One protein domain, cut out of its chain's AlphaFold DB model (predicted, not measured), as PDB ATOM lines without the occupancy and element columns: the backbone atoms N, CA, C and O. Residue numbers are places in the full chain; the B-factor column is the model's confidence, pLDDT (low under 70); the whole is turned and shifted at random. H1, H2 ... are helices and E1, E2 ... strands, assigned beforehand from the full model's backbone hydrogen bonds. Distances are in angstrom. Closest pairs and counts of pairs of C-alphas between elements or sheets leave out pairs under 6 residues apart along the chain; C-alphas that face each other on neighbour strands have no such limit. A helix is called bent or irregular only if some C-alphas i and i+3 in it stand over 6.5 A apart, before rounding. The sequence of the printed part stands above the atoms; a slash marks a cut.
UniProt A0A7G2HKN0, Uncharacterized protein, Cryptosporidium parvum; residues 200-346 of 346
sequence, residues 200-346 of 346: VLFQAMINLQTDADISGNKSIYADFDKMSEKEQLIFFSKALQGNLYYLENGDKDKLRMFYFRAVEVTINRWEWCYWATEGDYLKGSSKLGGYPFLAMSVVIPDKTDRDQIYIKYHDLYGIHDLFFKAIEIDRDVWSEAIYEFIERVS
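This is residues 200 to 346 of the 346 residues of an uncharacterized protein of Cryptosporidium parvum (UniProt A0A7G2HKN0). One antiparallel sheet of seven strands, curled like part of a barrel and folded back on itself at the long bent strand E2, has the helices H2 and H4 side by side over one face. H1 stands about perpendicular to both helices and is not on the sheet, meeting H4 with its first residues, 200 to 203, and the last residues of H2, 235 to 240, while short H3 packs near E2 and E3. The 147 printed residues hold H1, H2, E1, E2, E3, H3, E4, E5, E6, E7 and H4 in that order, a mixed class of helices and strands, with sheet order E4 - E3 - E2 - E1 - E7 - E6 - E5. The whole is compact, with a radius of gyration of the C-alphas of 15.2 A and spans of 43 by 31 by 30 A.

The strongly twisted sheet has the strands E4, residues 289 to 292, E3, 269 to 275, E2, 255 to 266, E1, 242 to 247, E7, 318 to 326, E6, 308 to 315, and E5, 296 to 301. E1 E2 E3 and E5 E6 E7 are meanders, each strand the antiparallel neighbour of the one before. Pairs within hydrogen-bond range are N 291 and O 272 for E4 and E3, 2.9 A; N 263 and O 271 for E2 and E3, 2.9 A; N 244 and O 258 for E1 and E2, 3.0 A; N 325 and O 245 for E7 and E1, 2.8 A; N 320 and O 313 for E7 and E6, 2.8 A; and N 310 and O 300 for E6 and E5, 2.9 A. E2 bends by 58 degrees at residue 262; it is the hinge of a folded sheet, one sheet bent back on itself, in which E4 E3 face E1 E7 E6 E5. H2, residues 229 to 240, and H4, residues 331 to 345, are on the same face; they touch at a shallow tilt of 24 degrees, opposite ways, closest at the C-alphas of Ala 239 and Ala 337, 6.2 A. The closest C-alphas of H4 and E5 are those of Ser 335 and Val 299, 6.0 A. H1, residues 200 to 215, is not on the sheet; it touches H2 about perpendicular, at 88 degrees, closest at the C-alphas of Ala 204 and Ala 239, 3.9 A. With residues 200 to 203 alone it touches H4, at 87 degrees, closest at the C-alphas of Val 200 and Ala 337, 5.5 A. H3, residues 278 to 282, is on the sheet at a height of 8.5 A and touches no helix. Every O i to N i+4 pair is within hydrogen-bond range in H1, H3 and H4, and 5 of 8 in H2.

H1 begins at C-alpha 200 (61.540, 58.020, 48.310) and is 22.4 A long; H2 measures 17.1 A. E2 is 30.6 A long, E7 25.5 A and E6 22.5 A. H4, 21.1 A long, ends at C-alpha 345 (65.217, 44.161, 41.553).

The C-alphas of Lys 226 and Asp 253 are the two farthest apart, 47.1 A. The printed part has no cut, and the link from H1 to H2, residues 216 to 228, is long. Residues 216 to 225 and 249 to 253 have pLDDT under 70.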
ATOM      1  N   VAL A 200      62.122  59.106  49.119       86.50
ATOM      2  CA  VAL A 200      61.540  58.020  48.310       86.50
ATOM      3  C   VAL A 200      60.473  57.278  49.105       86.50
ATOM      4  O   VAL A 200      59.374  57.042  48.598       86.50
ATOM      5  N   LEU A 201      60.751  56.987  50.380       84.19
ATOM      6  CA  LEU A 201      59.797  56.356  51.289       84.19
ATOM      7  C   LEU A 201      58.523  57.198  51.387       84.19
ATOM      8  O   LEU A 201      57.424  56.694  51.166       84.19
ATOM      9  N   PHE A 202      58.663  58.501  51.640       83.50
ATOM     10  CA  PHE A 202      57.514  59.405  51.719       83.50
ATOM     11  C   PHE A 202      56.732  59.458  50.412       83.50
ATOM     12  O   PHE A 202      55.503  59.494  50.439       83.50
ATOM     13  N   GLN A 203      57.419  59.424  49.269       88.00
ATOM     14  CA  GLN A 203      56.758  59.391  47.972       88.00
ATOM     15  C   GLN A 203      55.942  58.104  47.777       88.00
ATOM     16  O   GLN A 203      54.782  58.172  47.365       88.00
ATOM     17  N   ALA A 204      56.499  56.946  48.132       87.62
ATOM     18  CA  ALA A 204      55.770  55.681  48.104       87.62
ATOM     19  C   ALA A 204      54.555  55.702  49.041       87.62
ATOM     20  O   ALA A 204      53.470  55.278  48.643       87.62
ATOM     21  N   MET A 205      54.696  56.254  50.250       82.56
ATOM     22  CA  MET A 205      53.596  56.376  51.213       82.56
ATOM     23  C   MET A 205      52.465  57.271  50.698       82.56
ATOM     24  O   MET A 205      51.296  56.905  50.820       82.56
ATOM     25  N   ILE A 206      52.795  58.416  50.095       85.44
ATOM     26  CA  ILE A 206      51.821  59.339  49.492       85.44
ATOM     27  C   ILE A 206      51.028  58.648  48.383       85.44
ATOM     28  O   ILE A 206      49.797  58.744  48.339       85.44
ATOM     29  N   ASN A 207      51.726  57.943  47.495       87.88
ATOM     30  CA  ASN A 207      51.097  57.257  46.372       87.88
ATOM     31  C   ASN A 207      50.268  56.060  46.848       87.88
ATOM     32  O   ASN A 207      49.167  55.839  46.351       87.88
ATOM     33  N   LEU A 208      50.722  55.353  47.885       83.81
ATOM     34  CA  LEU A 208      49.939  54.309  48.534       83.81
ATOM     35  C   LEU A 208      48.664  54.879  49.172       83.81
ATOM     36  O   LEU A 208      47.596  54.301  48.984       83.81
ATOM     37  N   GLN A 209      48.747  56.026  49.864       80.19
ATOM     38  CA  GLN A 209      47.583  56.722  50.437       80.19
ATOM     39  C   GLN A 209      46.609  57.170  49.370       80.19
ATOM     40  O   GLN A 209      45.409  56.976  49.518       80.19
ATOM     41  N   THR A 210      47.119  57.682  48.263       81.94
ATOM     42  CA  THR A 210      46.282  58.083  47.139       81.94
ATOM     43  C   THR A 210      45.572  56.880  46.512       81.94
ATOM     44  O   THR A 210      44.360  56.935  46.324       81.94
ATOM     45  N   ASP A 211      46.264  55.756  46.309       80.06
ATOM     46  CA  ASP A 211      45.651  54.502  45.847       80.06
ATOM     47  C   ASP A 211      44.594  53.971  46.851       80.06
ATOM     48  O   ASP A 211      43.534  53.470  46.456       80.06
ATOM     49  N   ALA A 212      44.848  54.083  48.160       77.69
ATOM     50  CA  ALA A 212      43.913  53.672  49.210       77.69
ATOM     51  C   ALA A 212      42.661  54.562  49.255       77.69
ATOM     52  O   ALA A 212      41.546  54.045  49.326       77.69
ATOM     53  N   ASP A 213      42.834  55.880  49.137       76.12
ATOM     54  CA  ASP A 213      41.742  56.851  49.079       76.12
ATOM     55  C   ASP A 213      40.836  56.585  47.863       76.12
ATOM     56  O   ASP A 213      39.611  56.598  47.994       76.12
ATOM     57  N   ILE A 214      41.428  56.281  46.698       77.38
ATOM     58  CA  ILE A 214      40.700  55.939  45.463       77.38
ATOM     59  C   ILE A 214      39.932  54.619  45.619       77.38
ATOM     60  O   ILE A 214      38.780  54.518  45.198       77.38
ATOM     61  N   SER A 215      40.549  53.607  46.234       73.94
ATOM     62  CA  SER A 215      39.926  52.291  46.447       73.94
ATOM     63  C   SER A 215      38.939  52.247  47.623       73.94
ATOM     64  O   SER A 215      38.238  51.251  47.793       73.94
ATOM     65  N   GLY A 216      38.848  53.313  48.425       66.31
ATOM     66  CA  GLY A 216      37.977  53.393  49.601       66.31
ATOM     67  C   GLY A 216      38.519  52.682  50.850       66.31
ATOM     68  O   GLY A 216      37.786  52.524  51.831       66.31
ATOM     69  N   ASN A 217      39.790  52.273  50.846       63.16
ATOM     70  CA  ASN A 217      40.444  51.614  51.975       63.16
ATOM     71  C   ASN A 217      40.949  52.645  52.999       63.16
ATOM     72  O   ASN A 217      41.672  53.577  52.669       63.16
ATOM     73  N   LYS A 218      40.570  52.479  54.275       51.25
ATOM     74  CA  LYS A 218      40.722  53.511  55.324       51.25
ATOM     75  C   LYS A 218      42.066  53.550  56.056       51.25
ATOM     76  O   LYS A 218      42.282  54.469  56.844       51.25
ATOM     77  N   SER A 219      42.949  52.577  55.864       51.06
ATOM     78  CA  SER A 219      44.201  52.525  56.623       51.06
ATOM     79  C   SER A 219      45.310  51.852  55.843       51.06
ATOM     80  O   SER A 219      45.180  50.697  55.442       51.06
ATOM     81  N   ILE A 220      46.427  52.557  55.714       57.84
ATOM     82  CA  ILE A 220      47.683  51.979  55.260       57.84
ATOM     83  C   ILE A 220      48.492  51.659  56.494       57.84
ATOM     84  O   ILE A 220      49.035  52.542  57.159       57.84
ATOM     85  N   TYR A 221      48.517  50.376  56.820       53.22
ATOM     86  CA  TYR A 221      49.467  49.839  57.767       53.22
ATOM     87  C   TYR A 221      50.668  49.349  56.959       53.22
ATOM     88  O   TYR A 221      50.611  48.280  56.358       53.22
ATOM     89  N   ALA A 222      51.713  50.170  56.882       57.88
ATOM     90  CA  ALA A 222      52.991  49.770  56.313       57.88
ATOM     91  C   ALA A 222      53.982  49.585  57.464       57.88
ATOM     92  O   ALA A 222      54.539  50.553  57.966       57.88
ATOM     93  N   ASP A 223      54.130  48.351  57.932       64.44
ATOM     94  CA  ASP A 223      55.146  47.973  58.917       64.44
ATOM     95  C   ASP A 223      56.289  47.308  58.158       64.44
ATOM     96  O   ASP A 223      56.237  46.114  57.867       64.44
ATOM     97  N   PHE A 224      57.244  48.135  57.733       66.75
ATOM     98  CA  PHE A 224      58.332  47.745  56.838       66.75
ATOM     99  C   PHE A 224      59.136  46.563  57.369       66.75
ATOM    100  O   PHE A 224      59.422  45.640  56.609       66.75
ATOM    101  N   ASP A 225      59.403  46.544  58.676       67.00
ATOM    102  CA  ASP A 225      60.176  45.492  59.343       67.00
ATOM    103  C   ASP A 225      59.488  44.122  59.282       67.00
ATOM    104  O   ASP A 225      60.124  43.084  59.464       67.00
ATOM    105  N   LYS A 226      58.175  44.103  59.028       75.62
ATOM    106  CA  LYS A 226      57.376  42.879  58.902       75.62
ATOM    107  C   LYS A 226      57.041  42.514  57.461       75.62
ATOM    108  O   LYS A 226      56.436  41.464  57.250       75.62
ATOM    109  N   MET A 227      57.393  43.353  56.487       79.00
ATOM    110  CA  MET A 227      57.152  43.074  55.073       79.00
ATOM    111  C   MET A 227      58.202  42.110  54.527       79.00
ATOM    112  O   MET A 227      59.399  42.292  54.744       79.00
ATOM    113  N   SER A 228      57.756  41.124  53.752       85.44
ATOM    114  CA  SER A 228      58.641  40.320  52.905       85.44
ATOM    115  C   SER A 228      59.324  41.182  51.838       85.44
ATOM    116  O   SER A 228      58.798  42.221  51.441       85.44
ATOM    117  N   GLU A 229      60.458  40.731  51.297       83.75
ATOM    118  CA  GLU A 229      61.182  41.440  50.226       83.75
ATOM    119  C   GLU A 229      60.280  41.778  49.029       83.75
ATOM    120  O   GLU A 229      60.329  42.882  48.488       83.75
ATOM    121  N   LYS A 230      59.373  40.864  48.657       85.12
ATOM    122  CA  LYS A 230      58.403  41.102  47.581       85.12
ATOM    123  C   LYS A 230      57.405  42.210  47.929       85.12
ATOM    124  O   LYS A 230      57.076  43.027  47.073       85.12
ATOM    125  N   GLU A 231      56.909  42.244  49.162       85.06
ATOM    126  CA  GLU A 231      55.997  43.297  49.626       85.06
ATOM    127  C   GLU A 231      56.703  44.648  49.715       85.06
ATOM    128  O   GLU A 231      56.134  45.655  49.296       85.06
ATOM    129  N   GLN A 232      57.957  44.664  50.171       84.25
ATOM    130  CA  GLN A 232      58.794  45.859  50.155       84.25
ATOM    131  C   GLN A 232      59.003  46.351  48.723       84.25
ATOM    132  O   GLN A 232      58.817  47.532  48.448       84.25
ATOM    133  N   LEU A 233      59.306  45.461  47.777       88.25
ATOM    134  CA  LEU A 233      59.475  45.834  46.376       88.25
ATOM    135  C   LEU A 233      58.182  46.415  45.778       88.25
ATOM    136  O   LEU A 233      58.206  47.468  45.142       88.25
ATOM    137  N   ILE A 234      57.028  45.793  46.043       88.56
ATOM    138  CA  ILE A 234      55.718  46.340  45.653       88.56
ATOM    139  C   ILE A 234      55.493  47.712  46.295       88.56
ATOM    140  O   ILE A 234      54.973  48.617  45.640       88.56
ATOM    141  N   PHE A 235      55.891  47.894  47.551       86.44
ATOM    142  CA  PHE A 235      55.804  49.176  48.230       86.44
ATOM    143  C   PHE A 235      56.681  50.242  47.547       86.44
ATOM    144  O   PHE A 235      56.168  51.292  47.164       86.44
ATOM    145  N   PHE A 236      57.967  49.968  47.304       88.12
ATOM    146  CA  PHE A 236      58.887  50.908  46.646       88.12
ATOM    147  C   PHE A 236      58.469  51.225  45.207       88.12
ATOM    148  O   PHE A 236      58.650  52.353  44.751       88.12
ATOM    149  N   SER A 237      57.797  50.294  44.519       92.25
ATOM    150  CA  SER A 237      57.225  50.543  43.187       92.25
ATOM    151  C   SER A 237      56.254  51.735  43.175       92.25
ATOM    152  O   SER A 237      56.095  52.404  42.152       92.25
ATOM    153  N   LYS A 238      55.634  52.049  44.324       91.25
ATOM    154  CA  LYS A 238      54.743  53.203  44.484       91.25
ATOM    155  C   LYS A 238      55.483  54.529  44.443       91.25
ATOM    156  O   LYS A 238      54.871  55.510  44.041       91.25
ATOM    157  N   ALA A 239      56.763  54.601  44.812       91.50
ATOM    158  CA  ALA A 239      57.532  55.841  44.670       91.50
ATOM    159  C   ALA A 239      57.694  56.239  43.194       91.50
ATOM    160  O   ALA A 239      57.776  57.420  42.876       91.50
ATOM    161  N   LEU A 240      57.654  55.254  42.295       93.62
ATOM    162  CA  LEU A 240      57.837  55.406  40.852       93.62
ATOM    163  C   LEU A 240      56.535  55.697  40.095       93.62
ATOM    164  O   LEU A 240      56.419  55.399  38.901       93.62
ATOM    165  N   GLN A 241      55.551  56.257  40.800       92.75
ATOM    166  CA  GLN A 241      54.243  56.634  40.281       92.75
ATOM    167  C   GLN A 241      54.108  58.158  40.210       92.75
ATOM    168  O   GLN A 241      54.286  58.847  41.216       92.75
ATOM    169  N   GLY A 242      53.739  58.680  39.039       91.94
ATOM    170  CA  GLY A 242      53.478  60.108  38.861       91.94
ATOM    171  C   GLY A 242      53.563  60.586  37.415       91.94
ATOM    172  O   GLY A 242      53.916  59.836  36.505       91.94
ATOM    173  N   ASN A 243      53.231  61.860  37.205       92.50
ATOM    174  CA  ASN A 243      53.305  62.498  35.893       92.50
ATOM    175  C   ASN A 243      54.722  63.009  35.611       92.50
ATOM    176  O   ASN A 243      55.309  63.724  36.430       92.50
ATOM    177  N   LEU A 244      55.232  62.693  34.423       92.38
ATOM    178  CA  LEU A 244      56.491  63.206  33.896       92.38
ATOM    179  C   LEU A 244      56.282  63.707  32.476       92.38
ATOM    180  O   LEU A 244      55.513  63.149  31.692       92.38
ATOM    181  N   TYR A 245      57.019  64.751  32.132       90.81
ATOM    182  CA  TYR A 245      57.179  65.138  30.748       90.81
ATOM    183  C   TYR A 245      58.310  64.335  30.119       90.81
ATOM    184  O   TYR A 245      59.419  64.316  30.641       90.81
ATOM    185  N   TYR A 246      58.033  63.703  28.991       87.88
ATOM    186  CA  TYR A 246      59.024  63.072  28.138       87.88
ATOM    187  C   TYR A 246      59.461  64.052  27.046       87.88
ATOM    188  O   TYR A 246      58.621  64.677  26.387       87.88
ATOM    189  N   LEU A 247      60.775  64.190  26.886       82.56
ATOM    190  CA  LEU A 247      61.425  65.014  25.871       82.56
ATOM    191  C   LEU A 247      61.874  64.106  24.724       82.56
ATOM    192  O   LEU A 247      62.834  63.343  24.852       82.56
ATOM    193  N   GLU A 248      61.187  64.194  23.590       71.75
ATOM    194  CA  GLU A 248      61.558  63.440  22.394       71.75
ATOM    195  C   GLU A 248      62.908  63.955  21.856       71.75
ATOM    196  O   GLU A 248      63.028  65.119  21.477       71.75
ATOM    197  N   ASN A 249      63.941  63.101  21.849       67.25
ATOM    198  CA  ASN A 249      65.318  63.438  21.440       67.25
ATOM    199  C   ASN A 249      65.938  64.647  22.174       67.25
ATOM    200  O   ASN A 249      66.797  65.332  21.621       67.25
ATOM    201  N   GLY A 250      65.497  64.937  23.403       62.62
ATOM    202  CA  GLY A 250      65.993  66.081  24.181       62.62
ATOM    203  C   GLY A 250      65.515  67.453  23.684       62.62
ATOM    204  O   GLY A 250      65.960  68.477  24.204       62.62
ATOM    205  N   ASP A 251      64.602  67.495  22.709       66.56
ATOM    206  CA  ASP A 251      64.027  68.736  22.193       66.56
ATOM    207  C   ASP A 251      62.946  69.270  23.147       66.56
ATOM    208  O   ASP A 251      61.921  68.626  23.394       66.56
ATOM    209  N   LYS A 252      63.172  70.477  23.683       65.62
ATOM    210  CA  LYS A 252      62.269  71.132  24.642       65.62
ATOM    211  C   LYS A 252      60.921  71.511  24.027       65.62
ATOM    212  O   LYS A 252      59.945  71.617  24.772       65.62
ATOM    213  N   ASP A 253      60.847  71.648  22.705       65.62
ATOM    214  CA  ASP A 253      59.626  72.058  22.003       65.62
ATOM    215  C   ASP A 253      58.660  70.885  21.749       65.62
ATOM    216  O   ASP A 253      57.498  71.089  21.394       65.62
ATOM    217  N   LYS A 254      59.101  69.640  21.989       72.31
ATOM    218  CA  LYS A 254      58.305  68.409  21.813       72.31
ATOM    219  C   LYS A 254      58.025  67.707  23.136       72.31
ATOM    220  O   LYS A 254      58.186  66.495  23.281       72.31
ATOM    221  N   LEU A 255      57.579  68.487  24.110       80.38
ATOM    222  CA  LEU A 255      57.265  68.005  25.446       80.38
ATOM    223  C   LEU A 255      55.917  67.264  25.462       80.38
ATOM    224  O   LEU A 255      54.877  67.853  25.156       80.38
ATOM    225  N   ARG A 256      55.902  65.986  25.856       88.00
ATOM    226  CA  ARG A 256      54.655  65.221  26.055       88.00
ATOM    227  C   ARG A 256      54.534  64.748  27.490       88.00
ATOM    228  O   ARG A 256      55.477  64.181  28.025       88.00
ATOM    229  N   MET A 257      53.385  64.980  28.116       92.00
ATOM    230  CA  MET A 257      53.123  64.477  29.463       92.00
ATOM    231  C   MET A 257      52.625  63.038  29.387       92.00
ATOM    232  O   MET A 257      51.728  62.742  28.601       92.00
ATOM    233  N   PHE A 258      53.175  62.180  30.236       94.38
ATOM    234  CA  PHE A 258      52.671  60.836  30.462       94.38
ATOM    235  C   PHE A 258      52.606  60.547  31.958       94.38
ATOM    236  O   PHE A 258      53.346  61.123  32.762       94.38
ATOM    237  N   TYR A 259      51.727  59.622  32.316       94.50
ATOM    238  CA  TYR A 259      51.648  59.070  33.657       94.50
ATOM    239  C   TYR A 259      52.456  57.778  33.724       94.50
ATOM    240  O   TYR A 259      52.198  56.858  32.948       94.50
ATOM    241  N   PHE A 260      53.413  57.709  34.646       95.19
ATOM    242  CA  PHE A 260      54.318  56.576  34.815       95.19
ATOM    243  C   PHE A 260      53.978  55.768  36.062       95.19
ATOM    244  O   PHE A 260      53.538  56.326  37.069       95.19
ATOM    245  N   ARG A 261      54.213  54.453  36.001       95.12
ATOM    246  CA  ARG A 261      54.120  53.539  37.146       95.12
ATOM    247  C   ARG A 261      54.980  52.294  36.935       95.12
ATOM    248  O   ARG A 261      55.024  51.735  35.840       95.12
ATOM    249  N   ALA A 262      55.634  51.830  37.996       94.88
ATOM    250  CA  ALA A 262      56.337  50.552  38.000       94.88
ATOM    251  C   ALA A 262      55.338  49.383  38.089       94.88
ATOM    252  O   ALA A 262      54.453  49.372  38.947       94.88
ATOM    253  N   VAL A 263      55.461  48.407  37.186       93.12
ATOM    254  CA  VAL A 263      54.557  47.250  37.099       93.12
ATOM    255  C   VAL A 263      55.351  45.965  36.889       93.12
ATOM    256  O   VAL A 263      56.225  45.902  36.025       93.12
ATOM    257  N   GLU A 264      55.007  44.926  37.649       93.19
ATOM    258  CA  GLU A 264      55.461  43.556  37.410       93.19
ATOM    259  C   GLU A 264      54.679  42.979  36.219       93.19
ATOM    260  O   GLU A 264      53.476  42.740  36.308       93.19
ATOM    261  N   VAL A 265      55.340  42.814  35.072       89.50
ATOM    262  CA  VAL A 265      54.703  42.361  33.820       89.50
ATOM    263  C   VAL A 265      54.673  40.839  33.733       89.50
ATOM    264  O   VAL A 265      53.680  40.247  33.317       89.50
ATOM    265  N   THR A 266      55.763  40.204  34.153       88.06
ATOM    266  CA  THR A 266      55.853  38.764  34.416       88.06
ATOM    267  C   THR A 266      56.579  38.576  35.742       88.06
ATOM    268  O   THR A 266      57.191  39.522  36.227       88.06
ATOM    269  N   ILE A 267      56.540  37.371  36.315       86.44
ATOM    270  CA  ILE A 267      57.204  37.066  37.593       86.44
ATOM    271  C   ILE A 267      58.649  37.587  37.570       86.44
ATOM    272  O   ILE A 267      59.415  37.225  36.677       86.44
ATOM    273  N   ASN A 268      58.983  38.457  38.529       84.00
ATOM    274  CA  ASN A 268      60.288  39.107  38.703       84.00
ATOM    275  C   ASN A 268      60.754  39.992  37.531       84.00
ATOM    276  O   ASN A 268      61.910  40.399  37.478       84.00
ATOM    277  N   ARG A 269      59.866  40.335  36.593       90.75
ATOM    278  CA  ARG A 269      60.155  41.259  35.492       90.75
ATOM    279  C   ARG A 269      59.368  42.543  35.681       90.75
ATOM    280  O   ARG A 269      58.187  42.627  35.332       90.75
ATOM    281  N   TRP A 270      60.062  43.555  36.176       95.00
ATOM    282  CA  TRP A 270      59.504  44.877  36.399       95.00
ATOM    283  C   TRP A 270      59.809  45.821  35.240       95.00
ATOM    284  O   TRP A 270      60.945  45.927  34.772       95.00
ATOM    285  N   GLU A 271      58.781  46.538  34.801       95.50
ATOM    286  CA  GLU A 271      58.880  47.576  33.781       95.50
ATOM    287  C   GLU A 271      58.303  48.886  34.311       95.50
ATOM    288  O   GLU A 271      57.243  48.914  34.945       95.50
ATOM    289  N   TRP A 272      58.974  49.989  34.001       95.56
ATOM    290  CA  TRP A 272      58.455  51.327  34.208       95.56
ATOM    291  C   TRP A 272      57.541  51.689  33.042       95.56
ATOM    292  O   TRP A 272      57.994  52.067  31.961       95.56
ATOM    293  N   CYS A 273      56.245  51.463  33.231       95.56
ATOM    294  CA  CYS A 273      55.228  51.586  32.196       95.56
ATOM    295  C   CYS A 273      54.608  52.983  32.194       95.56
ATOM    296  O   CYS A 273      54.577  53.645  33.232       95.56
ATOM    297  N   TYR A 274      54.073  53.405  31.045       95.50
ATOM    298  CA  TYR A 274      53.429  54.710  30.918       95.50
ATOM    299  C   TYR A 274      52.102  54.696  30.150       95.50
ATOM    300  O   TYR A 274      51.867  53.878  29.254       95.50
ATOM    301  N   TRP A 275      51.238  55.644  30.516       96.00
ATOM    302  CA  TRP A 275      49.911  55.908  29.956       96.00
ATOM    303  C   TRP A 275      49.791  57.381  29.564       96.00
ATOM    304  O   TRP A 275      50.537  58.221  30.065       96.00
ATOM    305  N   ALA A 276      48.832  57.709  28.691       93.12
ATOM    306  CA  ALA A 276      48.563  59.101  28.323       93.12
ATOM    307  C   ALA A 276      48.166  59.940  29.548       93.12
ATOM    308  O   ALA A 276      48.649  61.056  29.709       93.12
ATOM    309  N   THR A 277      47.339  59.386  30.440       93.06
ATOM    310  CA  THR A 277      46.932  60.040  31.689       93.06
ATOM    311  C   THR A 277      46.779  59.043  32.843       93.06
ATOM    312  O   THR A 277      46.603  57.843  32.624       93.06
ATOM    313  N   GLU A 278      46.777  59.541  34.085       91.06
ATOM    314  CA  GLU A 278      46.418  58.752  35.277       91.06
ATOM    315  C   GLU A 278      45.005  58.157  35.154       91.06
ATOM    316  O   GLU A 278      44.768  57.002  35.507       91.06
ATOM    317  N   GLY A 279      44.067  58.914  34.576       89.50
ATOM    318  CA  GLY A 279      42.698  58.456  34.351       89.50
ATOM    319  C   GLY A 279      42.610  57.235  33.431       89.50
ATOM    320  O   GLY A 279      41.758  56.375  33.648       89.50
ATOM    321  N   ASP A 280      43.494  57.122  32.437       91.00
ATOM    322  CA  ASP A 280      43.527  55.962  31.537       91.00
ATOM    323  C   ASP A 280      44.028  54.710  32.254       91.00
ATOM    324  O   ASP A 280      43.465  53.629  32.058       91.00
ATOM    325  N   TYR A 281      45.029  54.868  33.125       90.44
ATOM    326  CA  TYR A 281      45.500  53.803  34.007       90.44
ATOM    327  C   TYR A 281      44.382  53.323  34.943       90.44
ATOM    328  O   TYR A 281      44.103  52.126  35.005       90.44
ATOM    329  N   LEU A 282      43.689  54.249  35.615       88.81
ATOM    330  CA  LEU A 282      42.604  53.920  36.549       88.81
ATOM    331  C   LEU A 282      41.419  53.217  35.867       88.81
ATOM    332  O   LEU A 282      40.752  52.392  36.487       88.81
ATOM    333  N   LYS A 283      41.172  53.499  34.582       90.44
ATOM    334  CA  LYS A 283      40.163  52.802  33.762       90.44
ATOM    335  C   LYS A 283      40.613  51.420  33.273       90.44
ATOM    336  O   LYS A 283      39.823  50.731  32.633       90.44
ATOM    337  N   GLY A 284      41.856  51.017  33.538       88.62
ATOM    338  CA  GLY A 284      42.420  49.752  33.067       88.62
ATOM    339  C   GLY A 284      42.785  49.753  31.580       88.62
ATOM    340  O   GLY A 284      42.790  48.698  30.949       88.62
ATOM    341  N   SER A 285      43.071  50.923  31.002       92.25
ATOM    342  CA  SER A 285      43.477  51.030  29.596       92.25
ATOM    343  C   SER A 285      44.846  50.386  29.366       92.25
ATOM    344  O   SER A 285      45.696  50.334  30.263       92.25
ATOM    345  N   SER A 286      45.097  49.926  28.140       91.69
ATOM    346  CA  SER A 286      46.400  49.377  27.759       91.69
ATOM    347  C   SER A 286      47.509  50.419  27.921       91.69
ATOM    348  O   SER A 286      47.347  51.567  27.500       91.69
ATOM    349  N   LYS A 287      48.647  50.004  28.490       94.50
ATOM    350  CA  LYS A 287      49.862  50.832  28.536       94.50
ATOM    351  C   LYS A 287      50.308  51.211  27.122       94.50
ATOM    352  O   LYS A 287      50.173  50.408  26.201       94.50
ATOM    353  N   LEU A 288      50.861  52.413  26.964       93.62
ATOM    354  CA  LEU A 288      51.428  52.879  25.693       93.62
ATOM    355  C   LEU A 288      52.811  52.268  25.437       93.62
ATOM    356  O   LEU A 288      53.168  51.981  24.299       93.62
ATOM    357  N   GLY A 289      53.566  52.039  26.508       92.56
ATOM    358  CA  GLY A 289      54.877  51.408  26.469       92.56
ATOM    359  C   GLY A 289      55.427  51.183  27.873       92.56
ATOM    360  O   GLY A 289      54.741  51.422  28.872       92.56
ATOM    361  N   GLY A 290      56.666  50.707  27.950       92.62
ATOM    362  CA  GLY A 290      57.374  50.560  29.212       92.62
ATOM    363  C   GLY A 290      58.856  50.265  29.035       92.62
ATOM    364  O   GLY A 290      59.272  49.734  28.007       92.62
ATOM    365  N   TYR A 291      59.629  50.626  30.052       93.50
ATOM    366  CA  TYR A 291      61.077  50.465  30.094       93.50
ATOM    367  C   TYR A 291      61.444  49.446  31.181       93.50
ATOM    368  O   TYR A 291      61.195  49.715  32.358       93.50
ATOM    369  N   PRO A 292      62.003  48.273  30.844       93.75
ATOM    370  CA  PRO A 292      62.518  47.343  31.846       93.75
ATOM    371  C   PRO A 292      63.559  48.008  32.755       93.75
ATOM    372  O   PRO A 292      64.495  48.633  32.264       93.75
ATOM    373  N   PHE A 293      63.419  47.857  34.076       93.00
ATOM    374  CA  PHE A 293      64.329  48.510  35.032       93.00
ATOM    375  C   PHE A 293      65.774  48.032  34.882       93.00
ATOM    376  O   PHE A 293      66.687  48.845  34.830       93.00
ATOM    377  N   LEU A 294      65.976  46.726  34.699       91.62
ATOM    378  CA  LEU A 294      67.308  46.130  34.521       91.62
ATOM    379  C   LEU A 294      68.002  46.537  33.208       91.62
ATOM    380  O   LEU A 294      69.184  46.265  33.021       91.62
ATOM    381  N   ALA A 295      67.279  47.179  32.289       91.31
ATOM    382  CA  ALA A 295      67.831  47.735  31.057       91.31
ATOM    383  C   ALA A 295      68.261  49.209  31.207       91.31
ATOM    384  O   ALA A 295      68.816  49.791  30.273       91.31
ATOM    385  N   MET A 296      68.018  49.833  32.362       92.62
ATOM    386  CA  MET A 296      68.477  51.186  32.672       92.62
ATOM    387  C   MET A 296      69.860  51.112  33.319       92.62
ATOM    388  O   MET A 296      70.024  50.529  34.384       92.62
ATOM    389  N   SER A 297      70.869  51.712  32.687       87.19
ATOM    390  CA  SER A 297      72.254  51.639  33.184       87.19
ATOM    391  C   SER A 297      72.712  52.884  33.935       87.19
ATOM    392  O   SER A 297      73.681  52.842  34.683       87.19
ATOM    393  N   VAL A 298      72.097  54.032  33.643       87.88
ATOM    394  CA  VAL A 298      72.505  55.332  34.182       87.88
ATOM    395  C   VAL A 298      71.250  56.141  34.447       87.88
ATOM    396  O   VAL A 298      70.419  56.258  33.552       87.88
ATOM    397  N   VAL A 299      71.152  56.717  35.642       88.69
ATOM    398  CA  VAL A 299      70.096  57.648  36.049       88.69
ATOM    399  C   VAL A 299      70.792  58.849  36.670       88.69
ATOM    400  O   VAL A 299      71.485  58.708  37.674       88.69
ATOM    401  N   ILE A 300      70.690  60.015  36.033       88.12
ATOM    402  CA  ILE A 300      71.399  61.224  36.458       88.12
ATOM    403  C   ILE A 300      70.406  62.386  36.539       88.12
ATOM    404  O   ILE A 300      69.822  62.746  35.514       88.12
ATOM    405  N   PRO A 301      70.233  63.015  37.713       87.12
ATOM    406  CA  PRO A 301      69.564  64.306  37.795       87.12
ATOM    407  C   PRO A 301      70.449  65.387  37.160       87.12
ATOM    408  O   PRO A 301      71.665  65.437  37.383       87.12
ATOM    409  N   ASP A 302      69.856  66.267  36.355       82.00
ATOM    410  CA  ASP A 302      70.594  67.345  35.700       82.00
ATOM    411  C   ASP A 302      71.155  68.324  36.749       82.00
ATOM    412  O   ASP A 302      70.439  68.854  37.600       82.00
ATOM    413  N   LYS A 303      72.461  68.605  36.700       79.69
ATOM    414  CA  LYS A 303      73.117  69.506  37.668       79.69
ATOM    415  C   LYS A 303      72.673  70.963  37.523       79.69
ATOM    416  O   LYS A 303      72.773  71.728  38.479       79.69
ATOM    417  N   THR A 304      72.229  71.346  36.332       77.88
ATOM    418  CA  THR A 304      71.864  72.712  35.955       77.88
ATOM    419  C   THR A 304      70.361  72.956  36.011       77.88
ATOM    420  O   THR A 304      69.954  74.027  36.459       77.88
ATOM    421  N   ASP A 305      69.531  71.976  35.637       77.88
ATOM    422  CA  ASP A 305      68.070  72.125  35.621       77.88
ATOM    423  C   ASP A 305      67.380  71.328  36.742       77.88
ATOM    424  O   ASP A 305      67.284  70.098  36.679       77.88
ATOM    425  N   ARG A 306      66.866  72.072  37.746       75.12
ATOM    426  CA  ARG A 306      65.824  71.732  38.757       75.12
ATOM    427  C   ARG A 306      64.924  70.541  38.461       75.12
ATOM    428  O   ARG A 306      64.624  69.723  39.328       75.12
ATOM    429  N   ASP A 307      64.471  70.472  37.229       83.75
ATOM    430  CA  ASP A 307      63.365  69.610  36.887       83.75
ATOM    431  C   ASP A 307      63.785  68.465  35.967       83.75
ATOM    432  O   ASP A 307      62.934  67.660  35.633       83.75
ATOM    433  N   GLN A 308      65.043  68.341  35.535       87.12
ATOM    434  CA  GLN A 308      65.408  67.346  34.521       87.12
ATOM    435  C   GLN A 308      66.114  66.106  35.069       87.12
ATOM    436  O   GLN A 308      66.952  66.175  35.970       87.12
ATOM    437  N   ILE A 309      65.784  64.963  34.467       90.62
ATOM    438  CA  ILE A 309      66.363  63.648  34.741       90.62
ATOM    439  C   ILE A 309      66.753  63.021  33.409       90.62
ATOM    440  O   ILE A 309      65.958  62.985  32.467       90.62
ATOM    441  N   TYR A 310      67.966  62.493  33.354       90.06
ATOM    442  CA  TYR A 310      68.494  61.756  32.220       90.06
ATOM    443  C   TYR A 310      68.621  60.273  32.565       90.06
ATOM    444  O   TYR A 310      69.142  59.920  33.626       90.06
ATOM    445  N   ILE A 311      68.170  59.408  31.656       91.44
ATOM    446  CA  ILE A 311      68.278  57.956  31.792       91.44
ATOM    447  C   ILE A 311      68.889  57.365  30.526       91.44
ATOM    448  O   ILE A 311      68.394  57.596  29.424       91.44
ATOM    449  N   LYS A 312      69.930  56.546  30.692       91.56
ATOM    450  CA  LYS A 312      70.486  55.726  29.609       91.56
ATOM    451  C   LYS A 312      69.860  54.340  29.639       91.56
ATOM    452  O   LYS A 312      70.000  53.622  30.633       91.56
ATOM    453  N   TYR A 313      69.211  53.978  28.543       92.00
ATOM    454  CA  TYR A 313      68.435  52.754  28.392       92.00
ATOM    455  C   TYR A 313      69.014  51.875  27.279       92.00
ATOM    456  O   TYR A 313      69.418  52.386  26.238       92.00
ATOM    457  N   HIS A 314      69.049  50.560  27.490       91.31
ATOM    458  CA  HIS A 314      69.588  49.589  26.533       91.31
ATOM    459  C   HIS A 314      68.508  48.618  26.084       91.31
ATOM    460  O   HIS A 314      67.867  47.968  26.904       91.31
ATOM    461  N   ASP A 315      68.345  48.454  24.780       89.56
ATOM    462  CA  ASP A 315      67.495  47.411  24.220       89.56
ATOM    463  C   ASP A 315      68.186  46.659  23.077       89.56
ATOM    464  O   ASP A 315      69.376  46.825  22.808       89.56
ATOM    465  N   LEU A 316      67.429  45.788  22.407       86.50
ATOM    466  CA  LEU A 316      67.918  44.995  21.277       86.50
ATOM    467  C   LEU A 316      68.339  45.853  20.070       86.50
ATOM    468  O   LEU A 316      69.066  45.361  19.210       86.50
ATOM    469  N   TYR A 317      67.876  47.102  19.990       86.38
ATOM    470  CA  TYR A 317      68.168  48.041  18.909       86.38
ATOM    471  C   TYR A 317      69.335  48.979  19.242       86.38
ATOM    472  O   TYR A 317      69.856  49.635  18.340       86.38
ATOM    473  N   GLY A 318      69.776  49.017  20.501       88.25
ATOM    474  CA  GLY A 318      70.978  49.721  20.928       88.25
ATOM    475  C   GLY A 318      70.782  50.525  22.208       88.25
ATOM    476  O   GLY A 318      70.040  50.142  23.110       88.25
ATOM    477  N   ILE A 319      71.512  51.636  22.290       89.00
ATOM    478  CA  ILE A 319      71.530  52.532  23.447       89.00
ATOM    479  C   ILE A 319      70.663  53.746  23.134       89.00
ATOM    480  O   ILE A 319      70.856  54.390  22.101       89.00
ATOM    481  N   HIS A 320      69.760  54.078  24.049       88.12
ATOM    482  CA  HIS A 320      68.833  55.196  23.941       88.12
ATOM    483  C   HIS A 320      69.017  56.168  25.098       88.12
ATOM    484  O   HIS A 320      69.190  55.772  26.254       88.12
ATOM    485  N   ASP A 321      68.918  57.448  24.767       89.00
ATOM    486  CA  ASP A 321      68.985  58.555  25.709       89.00
ATOM    487  C   ASP A 321      67.565  59.057  25.993       89.00
ATOM    488  O   ASP A 321      66.893  59.604  25.116       89.00
ATOM    489  N   LEU A 322      67.091  58.843  27.220       89.69
ATOM    490  CA  LEU A 322      65.766  59.258  27.664       89.69
ATOM    491  C   LEU A 322      65.884  60.503  28.538       89.69
ATOM    492  O   LEU A 322      66.617  60.523  29.528       89.69
ATOM    493  N   PHE A 323      65.117  61.531  28.190       89.88
ATOM    494  CA  PHE A 323      65.099  62.801  28.902       89.88
ATOM    495  C   PHE A 323      63.708  63.035  29.482       89.88
ATOM    496  O   PHE A 323      62.703  63.023  28.764       89.88
ATOM    497  N   PHE A 324      63.656  63.265  30.789       90.94
ATOM    498  CA  PHE A 324      62.422  63.512  31.518       90.94
ATOM    499  C   PHE A 324      62.474  64.853  32.228       90.94
ATOM    500  O   PHE A 324      63.517  65.254  32.743       90.94
ATOM    501  N   LYS A 325      61.325  65.526  32.298       89.81
ATOM    502  CA  LYS A 325      61.123  66.702  33.133       89.81
ATOM    503  C   LYS A 325      60.081  66.416  34.219       89.81
ATOM    504  O   LYS A 325      58.915  66.137  33.933       89.81
ATOM    505  N   ALA A 326      60.533  66.486  35.462       87.50
ATOM    506  CA  ALA A 326      59.772  66.372  36.685       87.50
ATOM    507  C   ALA A 326      58.829  67.568  36.875       87.50
ATOM    508  O   ALA A 326      59.131  68.702  36.504       87.50
ATOM    509  N   ILE A 327      57.654  67.299  37.441       82.31
ATOM    510  CA  ILE A 327      56.591  68.294  37.609       82.31
ATOM    511  C   ILE A 327      56.373  68.526  39.102       82.31
ATOM    512  O   ILE A 327      56.764  69.560  39.644       82.31
ATOM    513  N   GLU A 328      55.777  67.535  39.758       76.88
ATOM    514  CA  GLU A 328      55.280  67.643  41.133       76.88
ATOM    515  C   GLU A 328      56.281  67.100  42.150       76.88
ATOM    516  O   GLU A 328      56.485  67.682  43.211       76.88
ATOM    517  N   ILE A 329      56.928  65.995  41.795       84.19
ATOM    518  CA  ILE A 329      57.950  65.334  42.596       84.19
ATOM    519  C   ILE A 329      59.299  65.928  42.194       84.19
ATOM    520  O   ILE A 329      59.525  66.202  41.013       84.19
ATOM    521  N   ASP A 330      60.180  66.155  43.162       84.88
ATOM    522  CA  ASP A 330      61.533  66.621  42.883       84.88
ATOM    523  C   ASP A 330      62.316  65.588  42.047       84.88
ATOM    524  O   ASP A 330      62.122  64.374  42.176       84.88
ATOM    525  N   ARG A 331      63.181  66.070  41.150       87.75
ATOM    526  CA  ARG A 331      63.957  65.207  40.249       87.75
ATOM    527  C   ARG A 331      64.881  64.256  41.022       87.75
ATOM    528  O   ARG A 331      65.112  63.142  40.555       87.75
ATOM    529  N   ASP A 332      65.396  64.690  42.175       87.50
ATOM    530  CA  ASP A 332      66.374  63.935  42.948       87.50
ATOM    531  C   ASP A 332      65.649  62.730  43.567       87.50
ATOM    532  O   ASP A 332      66.121  61.604  43.434       87.50
ATOM    533  N   VAL A 333      64.417  62.933  44.058       88.62
ATOM    534  CA  VAL A 333      63.529  61.863  44.553       88.62
ATOM    535  C   VAL A 333      63.197  60.852  43.460       88.62
ATOM    536  O   VAL A 333      63.220  59.654  43.713       88.62
ATOM    537  N   TRP A 334      62.900  61.303  42.238       91.81
ATOM    538  CA  TRP A 334      62.704  60.383  41.116       91.81
ATOM    539  C   TRP A 334      63.969  59.583  40.807       91.81
ATOM    540  O   TRP A 334      63.892  58.371  40.622       91.81
ATOM    541  N   SER A 335      65.122  60.248  40.732       90.75
ATOM    542  CA  SER A 335      66.386  59.589  40.403       90.75
ATOM    543  C   SER A 335      66.786  58.553  41.456       90.75
ATOM    544  O   SER A 335      67.139  57.431  41.100       90.75
ATOM    545  N   GLU A 336      66.638  58.901  42.736       91.38
ATOM    546  CA  GLU A 336      66.896  58.026  43.874       91.38
ATOM    547  C   GLU A 336      65.906  56.863  43.888       91.38
ATOM    548  O   GLU A 336      66.335  55.721  43.972       91.38
ATOM    549  N   ALA A 337      64.611  57.114  43.667       92.06
ATOM    550  CA  ALA A 337      63.605  56.056  43.589       92.06
ATOM    551  C   ALA A 337      63.900  55.045  42.475       92.06
ATOM    552  O   ALA A 337      63.722  53.846  42.675       92.06
ATOM    553  N   ILE A 338      64.341  55.502  41.295       93.12
ATOM    554  CA  ILE A 338      64.671  54.601  40.180       93.12
ATOM    555  C   ILE A 338      65.912  53.781  40.533       93.12
ATOM    556  O   ILE A 338      65.910  52.569  40.336       93.12
ATOM    557  N   TYR A 339      66.949  54.425  41.072       90.44
ATOM    558  CA  TYR A 339      68.187  53.753  41.459       90.44
ATOM    559  C   TYR A 339      67.942  52.707  42.556       90.44
ATOM    560  O   TYR A 339      68.293  51.539  42.400       90.44
ATOM    561  N   GLU A 340      67.249  53.115  43.617       89.06
ATOM    562  CA  GLU A 340      66.884  52.299  44.772       89.06
ATOM    563  C   GLU A 340      66.020  51.088  44.369       89.06
ATOM    564  O   GLU A 340      66.145  49.997  44.934       89.06
ATOM    565  N   PHE A 341      65.162  51.262  43.361       92.12
ATOM    566  CA  PHE A 341      64.344  50.188  42.808       92.12
ATOM    567  C   PHE A 341      65.147  49.232  41.919       92.12
ATOM    568  O   PHE A 341      64.972  48.023  42.038       92.12
ATOM    569  N   ILE A 342      66.045  49.735  41.062       90.81
ATOM    570  CA  ILE A 342      66.939  48.889  40.251       90.81
ATOM    571  C   ILE A 342      67.801  48.009  41.159       90.81
ATOM    572  O   ILE A 342      67.908  46.812  40.906       90.81
ATOM    573  N   GLU A 343      68.359  48.574  42.231       88.94
ATOM    574  CA  GLU A 343      69.178  47.842  43.201       88.94
ATOM    575  C   GLU A 343      68.399  46.717  43.896       88.94
ATOM    576  O   GLU A 343      68.941  45.641  44.102       88.94
ATOM    577  N   ARG A 344      67.111  46.927  44.205       87.38
ATOM    578  CA  ARG A 344      66.249  45.907  44.834       87.38
ATOM    579  C   ARG A 344      65.741  44.827  43.881       87.38
ATOM    580  O   ARG A 344      65.319  43.771  44.344       87.38
ATOM    581  N   VAL A 345      65.665  45.119  42.583       88.56
ATOM    582  CA  VAL A 345      65.217  44.161  41.553       88.56
ATOM    583  C   VAL A 345      66.379  43.320  41.016       88.56
ATOM    584  O   VAL A 345      66.132  42.244  40.468       88.56
ATOM    585  N   SER A 346      67.611  43.826  41.130       81.69
ATOM    586  CA  SER A 346      68.847  43.143  40.721       81.69
ATOM    587  C   SER A 346      69.221  42.044  41.705       81.69
ATOM    588  O   SER A 346      69.669  40.977  41.224       81.69
TER     589      SER A 346